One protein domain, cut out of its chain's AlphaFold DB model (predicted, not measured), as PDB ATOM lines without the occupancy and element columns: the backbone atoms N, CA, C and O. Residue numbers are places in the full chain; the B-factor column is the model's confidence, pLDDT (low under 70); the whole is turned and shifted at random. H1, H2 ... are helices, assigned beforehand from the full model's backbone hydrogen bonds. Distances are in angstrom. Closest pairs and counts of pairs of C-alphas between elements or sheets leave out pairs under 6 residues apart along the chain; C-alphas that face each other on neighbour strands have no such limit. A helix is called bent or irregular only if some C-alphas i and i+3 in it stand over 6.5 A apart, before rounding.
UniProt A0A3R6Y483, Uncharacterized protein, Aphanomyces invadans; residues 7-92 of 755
ATOM      1  N   CYS A   7      -0.783  21.928 -13.063       63.22
ATOM      2  CA  CYS A   7      -0.849  21.518 -14.465       63.22
ATOM      3  C   CYS A   7      -2.113  20.687 -14.806       63.22
ATOM      4  O   CYS A   7      -2.719  20.889 -15.854       63.22
ATOM      5  N   LEU A   8      -2.565  19.808 -13.901       64.69
ATOM      6  CA  LEU A   8      -3.764  18.979 -14.082       64.69
ATOM      7  C   LEU A   8      -5.060  19.786 -13.910       64.69
ATOM      8  O   LEU A   8      -5.971  19.655 -14.725       64.69
ATOM      9  N   ASP A   9      -5.139  20.640 -12.885       66.06
ATOM     10  CA  ASP A   9      -6.301  21.516 -12.672       66.06
ATOM     11  C   ASP A   9      -6.451  22.528 -13.824       66.06
ATOM     12  O   ASP A   9      -7.565  22.818 -14.260       66.06
ATOM     13  N   ILE A  10      -5.336  23.008 -14.383       70.25
ATOM     14  CA  ILE A  10      -5.312  23.858 -15.580       70.25
ATOM     15  C   ILE A  10      -5.745  23.066 -16.827       70.25
ATOM     16  O   ILE A  10      -6.566  23.566 -17.597       70.25
ATOM     17  N   MET A  11      -5.296  21.813 -16.993       66.69
ATOM     18  CA  MET A  11      -5.751  20.924 -18.074       66.69
ATOM     19  C   MET A  11      -7.264  20.662 -18.015       66.69
ATOM     20  O   MET A  11      -7.937  20.762 -19.036       66.69
ATOM     21  N   MET A  12      -7.821  20.377 -16.832       66.50
ATOM     22  CA  MET A  12      -9.262  20.134 -16.663       66.50
ATOM     23  C   MET A  12     -10.120  21.382 -16.928       66.50
ATOM     24  O   MET A  12     -11.275  21.258 -17.332       66.50
ATOM     25  N   ARG A  13      -9.565  22.586 -16.733       67.62
ATOM     26  CA  ARG A  13     -10.231  23.868 -17.028       67.62
ATOM     27  C   ARG A  13     -10.056  24.324 -18.485       67.62
ATOM     28  O   ARG A  13     -10.778  25.219 -18.927       67.62
ATOM     29  N   LEU A  14      -9.126  23.730 -19.236       69.25
ATOM     30  CA  LEU A  14      -8.889  24.001 -20.655       69.25
ATOM     31  C   LEU A  14      -9.797  23.136 -21.538       69.25
ATOM     32  O   LEU A  14      -9.542  21.959 -21.786       69.25
ATOM     33  N   GLN A  15     -10.845  23.745 -22.091       62.66
ATOM     34  CA  GLN A  15     -11.653  23.096 -23.125       62.66
ATOM     35  C   GLN A  15     -10.804  22.828 -24.380       62.66
ATOM     36  O   GLN A  15     -10.066  23.704 -24.830       62.66
ATOM     37  N   MET A  16     -10.959  21.657 -25.013       62.22
ATOM     38  CA  MET A  16     -10.180  21.287 -26.213       62.22
ATOM     39  C   MET A  16     -10.290  22.314 -27.356       62.22
ATOM     40  O   MET A  16      -9.326  22.533 -28.084       62.22
ATOM     41  N   ALA A  17     -11.441  22.980 -27.489       59.28
ATOM     42  CA  ALA A  17     -11.663  24.037 -28.479       59.28
ATOM     43  C   ALA A  17     -10.892  25.342 -28.184       59.28
ATOM     44  O   ALA A  17     -10.699  26.150 -29.088       59.28
ATOM     45  N   ALA A  18     -10.448  25.555 -26.941       66.00
ATOM     46  CA  ALA A  18      -9.652  26.715 -26.550       66.00
ATOM     47  C   ALA A  18      -8.149  26.511 -26.805       66.00
ATOM     48  O   ALA A  18      -7.452  27.494 -27.034       66.00
ATOM     49  N   LEU A  19      -7.641  25.269 -26.823       72.75
ATOM     50  CA  LEU A  19      -6.205  24.985 -26.999       72.75
ATOM     51  C   LEU A  19      -5.633  25.526 -28.318       72.75
ATOM     52  O   LEU A  19      -4.510  26.020 -28.334       72.75
ATOM     53  N   THR A  20      -6.398  25.493 -29.411       76.56
ATOM     54  CA  THR A  20      -5.980  26.073 -30.701       76.56
ATOM     55  C   THR A  20      -5.897  27.599 -30.654       76.56
ATOM     56  O   THR A  20      -5.013  28.182 -31.276       76.56
ATOM     57  N   ALA A  21      -6.777  28.249 -29.886       78.00
ATOM     58  CA  ALA A  21      -6.749  29.690 -29.672       78.00
ATOM     59  C   ALA A  21      -5.618  30.106 -28.718       78.00
ATOM     60  O   ALA A  21      -4.926  31.073 -29.007       78.00
ATOM     61  N   VAL A  22      -5.376  29.350 -27.637       80.62
ATOM     62  CA  VAL A  22      -4.226  29.572 -26.742       80.62
ATOM     63  C   VAL A  22      -2.918  29.385 -27.513       80.62
ATOM     64  O   VAL A  22      -2.028  30.216 -27.379       80.62
ATOM     65  N   LYS A  23      -2.814  28.369 -28.381       80.25
ATOM     66  CA  LYS A  23      -1.645  28.187 -29.252       80.25
ATOM     67  C   LYS A  23      -1.388  29.415 -30.133       80.25
ATOM     68  O   LYS A  23      -0.272  29.919 -30.150       80.25
ATOM     69  N   ALA A  24      -2.416  29.910 -30.823       79.94
ATOM     70  CA  ALA A  24      -2.299  31.100 -31.665       79.94
ATOM     71  C   ALA A  24      -1.952  32.362 -30.854       79.94
ATOM     72  O   ALA A  24      -1.139  33.171 -31.297       79.94
ATOM     73  N   ASP A  25      -2.521  32.511 -29.651       80.06
ATOM     74  CA  ASP A  25      -2.165  33.595 -28.734       80.06
ATOM     75  C   ASP A  25      -0.684  33.487 -28.318       80.06
ATOM     76  O   ASP A  25       0.004  34.501 -28.314       80.06
ATOM     77  N   PHE A  26      -0.157  32.285 -28.042       79.31
ATOM     78  CA  PHE A  26       1.259  32.070 -27.705       79.31
ATOM     79  C   PHE A  26       2.197  32.359 -28.889       79.31
ATOM     80  O   PHE A  26       3.169  33.093 -28.735       79.31
ATOM     81  N   GLU A  27       1.891  31.834 -30.079       78.69
ATOM     82  CA  GLU A  27       2.684  32.055 -31.301       78.69
ATOM     83  C   GLU A  27       2.715  33.541 -31.718       78.69
ATOM     84  O   GLU A  27       3.669  33.980 -32.360       78.69
ATOM     85  N   SER A  28       1.722  34.341 -31.305       78.12
ATOM     86  CA  SER A  28       1.659  35.778 -31.611       78.12
ATOM     87  C   SER A  28       2.722  36.639 -30.910       78.12
ATOM     88  O   SER A  28       3.051  37.706 -31.429       78.12
ATOM     89  N   TYR A  29       3.303  36.176 -29.795       73.00
ATOM     90  CA  TYR A  29       4.399  36.867 -29.091       73.00
ATOM     91  C   TYR A  29       5.794  36.515 -29.642       73.00
ATOM     92  O   TYR A  29       6.790  37.104 -29.226       73.00
ATOM     93  N   GLY A  30       5.880  35.613 -30.626       68.44
ATOM     94  CA  GLY A  30       7.131  35.249 -31.289       68.44
ATOM     95  C   GLY A  30       7.971  34.201 -30.539       68.44
ATOM     96  O   GLY A  30       7.535  33.626 -29.543       68.44
ATOM     97  N   PRO A  31       9.186  33.906 -31.038       64.31
ATOM     98  CA  PRO A  31       9.989  32.765 -30.589       64.31
ATOM     99  C   PRO A  31      10.707  32.961 -29.243       64.31
ATOM    100  O   PRO A  31      11.328  32.018 -28.764       64.31
ATOM    101  N   GLU A  32      10.650  34.147 -28.628       67.69
ATOM    102  CA  GLU A  32      11.318  34.423 -27.340       67.69
ATOM    103  C   GLU A  32      10.512  33.926 -26.116       67.69
ATOM    104  O   GLU A  32      11.036  33.869 -25.000       67.69
ATOM    105  N   GLY A  33       9.266  33.482 -26.332       72.75
ATOM    106  CA  GLY A  33       8.374  32.968 -25.290       72.75
ATOM    107  C   GLY A  33       7.673  34.068 -24.488       72.75
ATOM    108  O   GLY A  33       7.967  35.254 -24.612       72.75
ATOM    109  N   LEU A  34       6.699  33.675 -23.665       82.50
ATOM    110  CA  LEU A  34       5.887  34.614 -22.886       82.50
ATOM    111  C   LEU A  34       6.563  34.945 -21.555       82.50
ATOM    112  O   LEU A  34       7.120  34.061 -20.896       82.50
ATOM    113  N   THR A  35       6.451  36.203 -21.125       85.81
ATOM    114  CA  THR A  35       6.774  36.605 -19.749       85.81
ATOM    115  C   THR A  35       5.699  36.110 -18.774       85.81
ATOM    116  O   THR A  35       4.610  35.707 -19.187       85.81
ATOM    117  N   LEU A  36       5.972  36.164 -17.465       83.25
ATOM    118  CA  LEU A  36       5.006  35.771 -16.432       83.25
ATOM    119  C   LEU A  36       3.685  36.559 -16.528       83.25
ATOM    120  O   LEU A  36       2.607  35.978 -16.398       83.25
ATOM    121  N   GLU A  37       3.760  37.871 -16.765       82.81
ATOM    122  CA  GLU A  37       2.580  38.740 -16.842       82.81
ATOM    123  C   GLU A  37       1.759  38.441 -18.108       82.81
ATOM    124  O   GLU A  37       0.537  38.270 -18.041       82.81
ATOM    125  N   ASP A  38       2.424  38.266 -19.252       83.31
ATOM    126  CA  ASP A  38       1.768  37.917 -20.516       83.31
ATOM    127  C   ASP A  38       1.129  36.521 -20.453       83.31
ATOM    128  O   ASP A  38      -0.032  36.351 -20.828       83.31
ATOM    129  N   PHE A  39       1.833  35.534 -19.890       84.38
ATOM    130  CA  PHE A  39       1.338  34.171 -19.681       84.38
ATOM    131  C   PHE A  39       0.052  34.144 -18.843       84.38
ATOM    132  O   PHE A  39      -0.949  33.540 -19.247       84.38
ATOM    133  N   VAL A  40       0.043  34.849 -17.705       84.94
ATOM    134  CA  VAL A  40      -1.141  34.946 -16.839       84.94
ATOM    135  C   VAL A  40      -2.288  35.662 -17.562       84.94
ATOM    136  O   VAL A  40      -3.424  35.192 -17.499       84.94
ATOM    137  N   THR A  41      -2.035  36.750 -18.304       83.62
ATOM    138  CA  THR A  41      -3.120  37.453 -19.017       83.62
ATOM    139  C   THR A  41      -3.676  36.677 -20.214       83.62
ATOM    140  O   THR A  41      -4.875  36.777 -20.480       83.62
ATOM    141  N   VAL A  42      -2.861  35.891 -20.927       84.06
ATOM    142  CA  VAL A  42      -3.323  35.013 -22.016       84.06
ATOM    143  C   VAL A  42      -4.196  33.889 -21.460       84.06
ATOM    144  O   VAL A  42      -5.304  33.675 -21.954       84.06
ATOM    145  N   LEU A  43      -3.768  33.221 -20.385       82.88
ATOM    146  CA  LEU A  43      -4.543  32.124 -19.802       82.88
ATOM    147  C   LEU A  43      -5.808  32.610 -19.071       82.88
ATOM    148  O   LEU A  43      -6.865  32.006 -19.254       82.88
ATOM    149  N   LEU A  44      -5.785  33.745 -18.361       82.81
ATOM    150  CA  LEU A  44      -6.996  34.333 -17.754       82.81
ATOM    151  C   LEU A  44      -8.060  34.781 -18.774       82.81
ATOM    152  O   LEU A  44      -9.231  34.895 -18.411       82.81
ATOM    153  N   LYS A  45      -7.697  35.034 -20.040       80.06
ATOM    154  CA  LYS A  45      -8.663  35.326 -21.121       80.06
ATOM    155  C   LYS A  45      -9.375  34.078 -21.654       80.06
ATOM    156  O   LYS A  45     -10.386  34.215 -22.341       80.06
ATOM    157  N   ARG A  46      -8.830  32.880 -21.408       76.31
ATOM    158  CA  ARG A  46      -9.269  31.613 -22.025       76.31
ATOM    159  C   ARG A  46      -9.773  30.581 -21.008       76.31
ATOM    160  O   ARG A  46     -10.601  29.749 -21.363       76.31
ATOM    161  N   LEU A  47      -9.308  30.647 -19.761       78.88
ATOM    162  CA  LEU A  47      -9.779  29.832 -18.640       78.88
ATOM    163  C   LEU A  47     -11.079  30.394 -18.053       78.88
ATOM    164  O   LEU A  47     -11.247  31.606 -17.927       78.88
ATOM    165  N   MET A  48     -11.981  29.511 -17.623       68.50
ATOM    166  CA  MET A  48     -13.183  29.911 -16.890       68.50
ATOM    167  C   MET A  48     -12.849  30.189 -15.417       68.50
ATOM    168  O   MET A  48     -12.343  29.315 -14.711       68.50
ATOM    169  N   TRP A  49     -13.164  31.394 -14.938       78.56
ATOM    170  CA  TRP A  49     -12.953  31.815 -13.550       78.56
ATOM    171  C   TRP A  49     -14.165  32.556 -12.978       78.56
ATOM    172  O   TRP A  49     -15.020  33.060 -13.706       78.56
ATOM    173  N   THR A  50     -14.245  32.619 -11.649       75.81
ATOM    174  CA  THR A  50     -15.251  33.399 -10.915       75.81
ATOM    175  C   THR A  50     -14.547  34.365  -9.968       75.81
ATOM    176  O   THR A  50     -13.431  34.094  -9.536       75.81
ATOM    177  N   ASN A  51     -15.186  35.480  -9.596       70.06
ATOM    178  CA  ASN A  51     -14.569  36.511  -8.738       70.06
ATOM    179  C   ASN A  51     -14.009  35.976  -7.402       70.06
ATOM    180  O   ASN A  51     -13.149  36.613  -6.805       70.06
ATOM    181  N   THR A  52     -14.489  34.822  -6.929       75.69
ATOM    182  CA  THR A  52     -13.988  34.141  -5.728       75.69
ATOM    183  C   THR A  52     -12.768  33.248  -5.976       75.69
ATOM    184  O   THR A  52     -12.044  32.982  -5.026       75.69
ATOM    185  N   THR A  53     -12.538  32.777  -7.207       77.19
ATOM    186  CA  THR A  53     -11.465  31.820  -7.556       77.19
ATOM    187  C   THR A  53     -10.313  32.429  -8.356       77.19
ATOM    188  O   THR A  53      -9.309  31.751  -8.552       77.19
ATOM    189  N   VAL A  54     -10.396  33.700  -8.784       79.88
ATOM    190  CA  VAL A  54      -9.307  34.372  -9.531       79.88
ATOM    191  C   VAL A  54      -7.985  34.345  -8.771       79.88
ATOM    192  O   VAL A  54      -6.956  34.053  -9.364       79.88
ATOM    193  N   VAL A  55      -8.004  34.649  -7.470       81.88
ATOM    194  CA  VAL A  55      -6.774  34.764  -6.670       81.88
ATOM    195  C   VAL A  55      -6.066  33.412  -6.557       81.88
ATOM    196  O   VAL A  55      -4.857  33.348  -6.740       81.88
ATOM    197  N   GLU A  56      -6.823  32.334  -6.335       79.62
ATOM    198  CA  GLU A  56      -6.297  30.963  -6.305       79.62
ATOM    199  C   GLU A  56      -5.775  30.538  -7.689       79.62
ATOM    200  O   GLU A  56      -4.688  29.980  -7.788       79.62
ATOM    201  N   LEU A  57      -6.494  30.868  -8.769       78.75
ATOM    202  CA  LEU A  57      -6.079  30.541 -10.138       78.75
ATOM    203  C   LEU A  57      -4.810  31.294 -10.573       78.75
ATOM    204  O   LEU A  57      -3.981  30.737 -11.284       78.75
ATOM    205  N   VAL A  58      -4.645  32.556 -10.167       82.06
ATOM    206  CA  VAL A  58      -3.422  33.324 -10.448       82.06
ATOM    207  C   VAL A  58      -2.234  32.742  -9.686       82.06
ATOM    208  O   VAL A  58      -1.168  32.606 -10.278       82.06
ATOM    209  N   ASP A  59      -2.419  32.334  -8.427       81.88
ATOM    210  CA  ASP A  59      -1.385  31.640  -7.646       81.88
ATOM    211  C   ASP A  59      -0.987  30.316  -8.331       81.88
ATOM    212  O   ASP A  59       0.192  30.088  -8.584       81.88
ATOM    213  N   GLU A  60      -1.959  29.503  -8.771       80.19
ATOM    214  CA  GLU A  60      -1.732  28.263  -9.541       80.19
ATOM    215  C   GLU A  60      -0.975  28.494 -10.867       80.19
ATOM    216  O   GLU A  60      -0.119  27.684 -11.234       80.19
ATOM    217  N   LEU A  61      -1.266  29.588 -11.585       81.31
ATOM    218  CA  LEU A  61      -0.596  29.957 -12.839       81.31
ATOM    219  C   LEU A  61       0.836  30.463 -12.617       81.31
ATOM    220  O   LEU A  61       1.726  30.120 -13.397       81.31
ATOM    221  N   VAL A  62       1.076  31.244 -11.561       83.12
ATOM    222  CA  VAL A  62       2.422  31.707 -11.179       83.12
ATOM    223  C   VAL A  62       3.280  30.526 -10.726       83.12
ATOM    224  O   VAL A  62       4.423  30.397 -11.169       83.12
ATOM    225  N   ASP A  63       2.720  29.620  -9.918       81.44
ATOM    226  CA  ASP A  63       3.392  28.383  -9.516       81.44
ATOM    227  C   ASP A  63       3.704  27.525 -10.759       81.44
ATOM    228  O   ASP A  63       4.831  27.053 -10.897       81.44
ATOM    229  N   LEU A  64       2.772  27.369 -11.714       80.50
ATOM    230  CA  LEU A  64       3.025  26.629 -12.961       80.50
ATOM    231  C   LEU A  64       4.162  27.252 -13.789       80.50
ATOM    232  O   LEU A  64       5.061  26.531 -14.231       80.50
ATOM    233  N   PHE A  65       4.155  28.578 -13.968       81.62
ATOM    234  CA  PHE A  65       5.218  29.284 -14.685       81.62
ATOM    235  C   PHE A  65       6.578  29.071 -14.012       81.62
ATOM    236  O   PHE A  65       7.546  28.766 -14.699       81.62
ATOM    237  N   GLY A  66       6.644  29.132 -12.679       78.31
ATOM    238  CA  GLY A  66       7.879  28.906 -11.922       78.31
ATOM    239  C   GLY A  66       8.417  27.467 -11.940       78.31
ATOM    240  O   GLY A  66       9.597  27.274 -11.655       78.31
ATOM    241  N   HIS A  67       7.597  26.457 -12.263       72.81
ATOM    242  CA  HIS A  67       8.053  25.059 -12.367       72.81
ATOM    243  C   HIS A  67       8.540  24.673 -13.774       72.81
ATOM    244  O   HIS A  67       9.347  23.752 -13.884       72.81
ATOM    245  N   ILE A  68       8.050  25.336 -14.829       71.94
ATOM    246  CA  ILE A  68       8.340  24.980 -16.234       71.94
ATOM    247  C   ILE A  68       9.180  26.062 -16.925       71.94
ATOM    248  O   ILE A  68      10.180  25.753 -17.567       71.94
ATOM    249  N   GLY A  69       8.794  27.332 -16.790       69.62
ATOM    250  CA  GLY A  69       9.431  28.451 -17.475       69.62
ATOM    251  C   GLY A  69      10.727  28.882 -16.792       69.62
ATOM    252  O   GLY A  69      10.708  29.452 -15.701       69.62
ATOM    253  N   GLN A  70      11.866  28.699 -17.465       68.06
ATOM    254  CA  GLN A  70      13.170  29.213 -17.014       68.06
ATOM    255  C   GLN A  70      13.324  30.720 -17.311       68.06
ATOM    256  O   GLN A  70      14.308  31.163 -17.896       68.06
ATOM    257  N   GLY A  71      12.329  31.519 -16.914       71.94
ATOM    258  CA  GLY A  71      12.256  32.968 -17.146       71.94
ATOM    259  C   GLY A  71      11.315  33.376 -18.286       71.94
ATOM    260  O   GLY A  71      10.646  34.402 -18.164       71.94
ATOM    261  N   THR A  72      11.185  32.555 -19.332       79.06
ATOM    262  CA  THR A  72      10.128  32.661 -20.353       79.06
ATOM    263  C   THR A  72       9.435  31.310 -20.554       79.06
ATOM    264  O   THR A  72       9.985  30.263 -20.209       79.06
ATOM    265  N   MET A  73       8.197  31.332 -21.056       81.00
ATOM    266  CA  MET A  73       7.396  30.136 -21.338       81.00
ATOM    267  C   MET A  73       7.189  29.966 -22.844       81.00
ATOM    268  O   MET A  73       6.541  30.802 -23.478       81.00
ATOM    269  N   VAL A  74       7.681  28.864 -23.406       84.50
ATOM    270  CA  VAL A  74       7.435  28.478 -24.803       84.50
ATOM    271  C   VAL A  74       6.238  27.518 -24.875       84.50
ATOM    272  O   VAL A  74       5.961  26.767 -23.940       84.50
ATOM    273  N   TRP A  75       5.500  27.540 -25.989       82.88
ATOM    274  CA  TRP A  75       4.332  26.673 -26.203       82.88
ATOM    275  C   TRP A  75       4.660  25.170 -26.109       82.88
ATOM    276  O   TRP A  75       3.873  24.392 -25.562       82.88
ATOM    277  N   ASP A  76       5.825  24.756 -26.606       81.06
ATOM    278  CA  ASP A  76       6.249  23.350 -26.592       81.06
ATOM    279  C   ASP A  76       6.621  22.875 -25.170       81.06
ATOM    280  O   ASP A  76       6.282  21.754 -24.787       81.06
ATOM    281  N   ASP A  77       7.197  23.747 -24.336       83.50
ATOM    282  CA  ASP A  77       7.468  23.467 -22.914       83.50
ATOM    283  C   ASP A  77       6.163  23.381 -22.105       83.50
ATOM    284  O   ASP A  77       5.958  22.470 -21.300       83.50
ATOM    285  N   PHE A  78       5.220  24.291 -22.372       81.56
ATOM    286  CA  PHE A  78       3.892  24.278 -21.756       81.56
ATOM    287  C   PHE A  78       3.091  23.014 -22.121       81.56
ATOM    288  O   PHE A  78       2.457  22.401 -21.259       81.56
ATOM    289  N   THR A  79       3.122  22.595 -23.391       80.19
ATOM    290  CA  THR A  79       2.378  21.410 -23.848       80.19
ATOM    291  C   THR A  79       3.040  20.092 -23.471       80.19
ATOM    292  O   THR A  79       2.320  19.161 -23.113       80.19
ATOM    293  N   SER A  80       4.372  19.999 -23.474       79.50
ATOM    294  CA  SER A  80       5.074  18.807 -22.978       79.50
ATOM    295  C   SER A  80       4.798  18.571 -21.490       79.50
ATOM    296  O   SER A  80       4.420  17.462 -21.122       79.50
ATOM    297  N   ALA A  81       4.830  19.615 -20.657       75.94
ATOM    298  CA  ALA A  81       4.476  19.503 -19.243       75.94
ATOM    299  C   ALA A  81       3.018  19.054 -19.005       75.94
ATOM    300  O   ALA A  81       2.762  18.241 -18.114       75.94
ATOM    301  N   LEU A  82       2.063  19.528 -19.818       74.12
ATOM    302  CA  LEU A  82       0.667  19.064 -19.783       74.12
ATOM    303  C   LEU A  82       0.539  17.584 -20.186       74.12
ATOM    304  O   LEU A  82      -0.218  16.840 -19.562       74.12
ATOM    305  N   ILE A  83       1.289  17.146 -21.202       73.06
ATOM    306  CA  ILE A  83       1.315  15.747 -21.651       73.06
ATOM    307  C   ILE A  83       1.928  14.847 -20.572       73.06
ATOM    308  O   ILE A  83       1.333  13.823 -20.242       73.06
ATOM    309  N   ASP A  84       3.050  15.239 -19.970       70.69
ATOM    310  CA  ASP A  84       3.702  14.483 -18.896       70.69
ATOM    311  C   ASP A  84       2.818  14.396 -17.641       70.69
ATOM    312  O   ASP A  84       2.687  13.323 -17.044       70.69
ATOM    313  N   ALA A  85       2.124  15.482 -17.279       67.69
ATOM    314  CA  ALA A  85       1.136  15.478 -16.201       67.69
ATOM    315  C   ALA A  85      -0.045  14.530 -16.500       67.69
ATOM    316  O   ALA A  85      -0.444  13.755 -15.626       67.69
ATOM    317  N   GLY A  86      -0.562  14.541 -17.734       59.94
ATOM    318  CA  GLY A  86      -1.627  13.639 -18.185       59.94
ATOM    319  C   GLY A  86      -1.200  12.166 -18.227       59.94
ATOM    320  O   GLY A  86      -1.940  11.283 -17.783       59.94
ATOM    321  N   MET A  87       0.023  11.886 -18.682       58.97
ATOM    322  CA  MET A  87       0.634  10.550 -18.707       58.97
ATOM    323  C   MET A  87       0.866  10.003 -17.290       58.97
ATOM    324  O   MET A  87       0.580   8.832 -17.024       58.97
ATOM    325  N   ALA A  88       1.298  10.851 -16.351       56.97
ATOM    326  CA  ALA A  88       1.449  10.494 -14.941       56.97
ATOM    327  C   ALA A  88       0.108  10.133 -14.268       56.97
ATOM    328  O   ALA A  88       0.068   9.252 -13.403       56.97
ATOM    329  N   THR A  89      -1.008  10.750 -14.677       53.88
ATOM    330  CA  THR A  89      -2.351  10.301 -14.262       53.88
ATOM    331  C   THR A  89      -2.810   9.035 -14.982       53.88
ATOM    332  O   THR A  89      -3.346   8.139 -14.331       53.88
ATOM    333  N   GLY A  90      -2.511   8.885 -16.277       47.56
ATOM    334  CA  GLY A  90      -2.830   7.678 -17.043       47.56
ATOM    335  C   GLY A  90      -2.213   6.408 -16.449       47.56
ATOM    336  O   GLY A  90      -2.862   5.365 -16.413       47.56
ATOM    337  N   LEU A  91      -1.002   6.488 -15.890       45.31
ATOM    338  CA  LEU A  91      -0.351   5.367 -15.193       45.31
ATOM    339  C   LEU A  91      -1.054   4.946 -13.889       45.31
ATOM    340  O   LEU A  91      -0.920   3.796 -13.476       45.31
ATOM    341  N   ASN A  92      -1.826   5.838 -13.262       43.50
ATOM    342  CA  ASN A  92      -2.629   5.520 -12.078       43.50
ATOM    343  C   ASN A  92      -4.066   5.078 -12.432       43.50
ATOM    344  O   ASN A  92      -4.646   4.278 -11.702       43.50
TER     345      ASN A  92
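AT A GLANCE: This is residues 7 to 92 of the 755 residues of an uncharacterized protein of Aphanomyces invadans (UniProt A0A3R6Y483). H3 packs between H2 and H4, and the long helix H5 starts beside the last residues of H2 and H4 and runs away from them. H1 packs crosswise on H5, and residues 87 to 92 of H5 reach past it. The printed part has 86 residues with five named helices, H1 to H5 in chain order, and no named strand; its class is all helix. It is compact, with a radius of gyration of the C-alphas of 12.5 A and spans of 36 by 30 by 26 A.

IN THESE COORDINATES: H1 is residues 7 to 13, from C-alpha 7 at (-0.849, 21.518, -14.465). H2 is residues 16 to 27, 17.5 A long; it is neither bent nor irregular, but only just: C-alphas 17 and 20 are 6.4 A apart. H3 is residues 36 to 44, 12.2 A. H4 is residues 54 to 68, 21.1 A. H5 is residues 75 to 92, 26.4 A, ending at C-alpha 92 at (-2.629, 5.520, -12.078).

HOW THE PARTS SIT: H1 touches residues 81 to 86 of H5, about perpendicular at 88 degrees; the closest C-alphas, of Cys 7 and Leu 82, are 6.0 A apart. H2 and H3 form a helical hairpin, running opposite ways at a shallow tilt of 29 degrees; H2 touches H3 with residues 22 to 26 alone, and the closest C-alphas, of Asp 25 and Val 42, are 7.0 A apart. H3 touches H4 at a steep tilt of 52 degrees, opposite ways, closest at the C-alphas of Val 40 and Leu 61, 6.4 A. H1 and H3 are apart. Every O i to N i+4 pair is within hydrogen-bond range in H1, H3 and H4; 6 of 8 are in H2 and 13 of 14 in H5.

THE WHOLE: The farthest C-alphas, of Gly 30 and Asn 92, are 36.7 A apart. The printed part has no cut and no long link. Mean pLDDT of the printed part is 74.2; residues 11 to 18 and 85 to 92 are among those under 70.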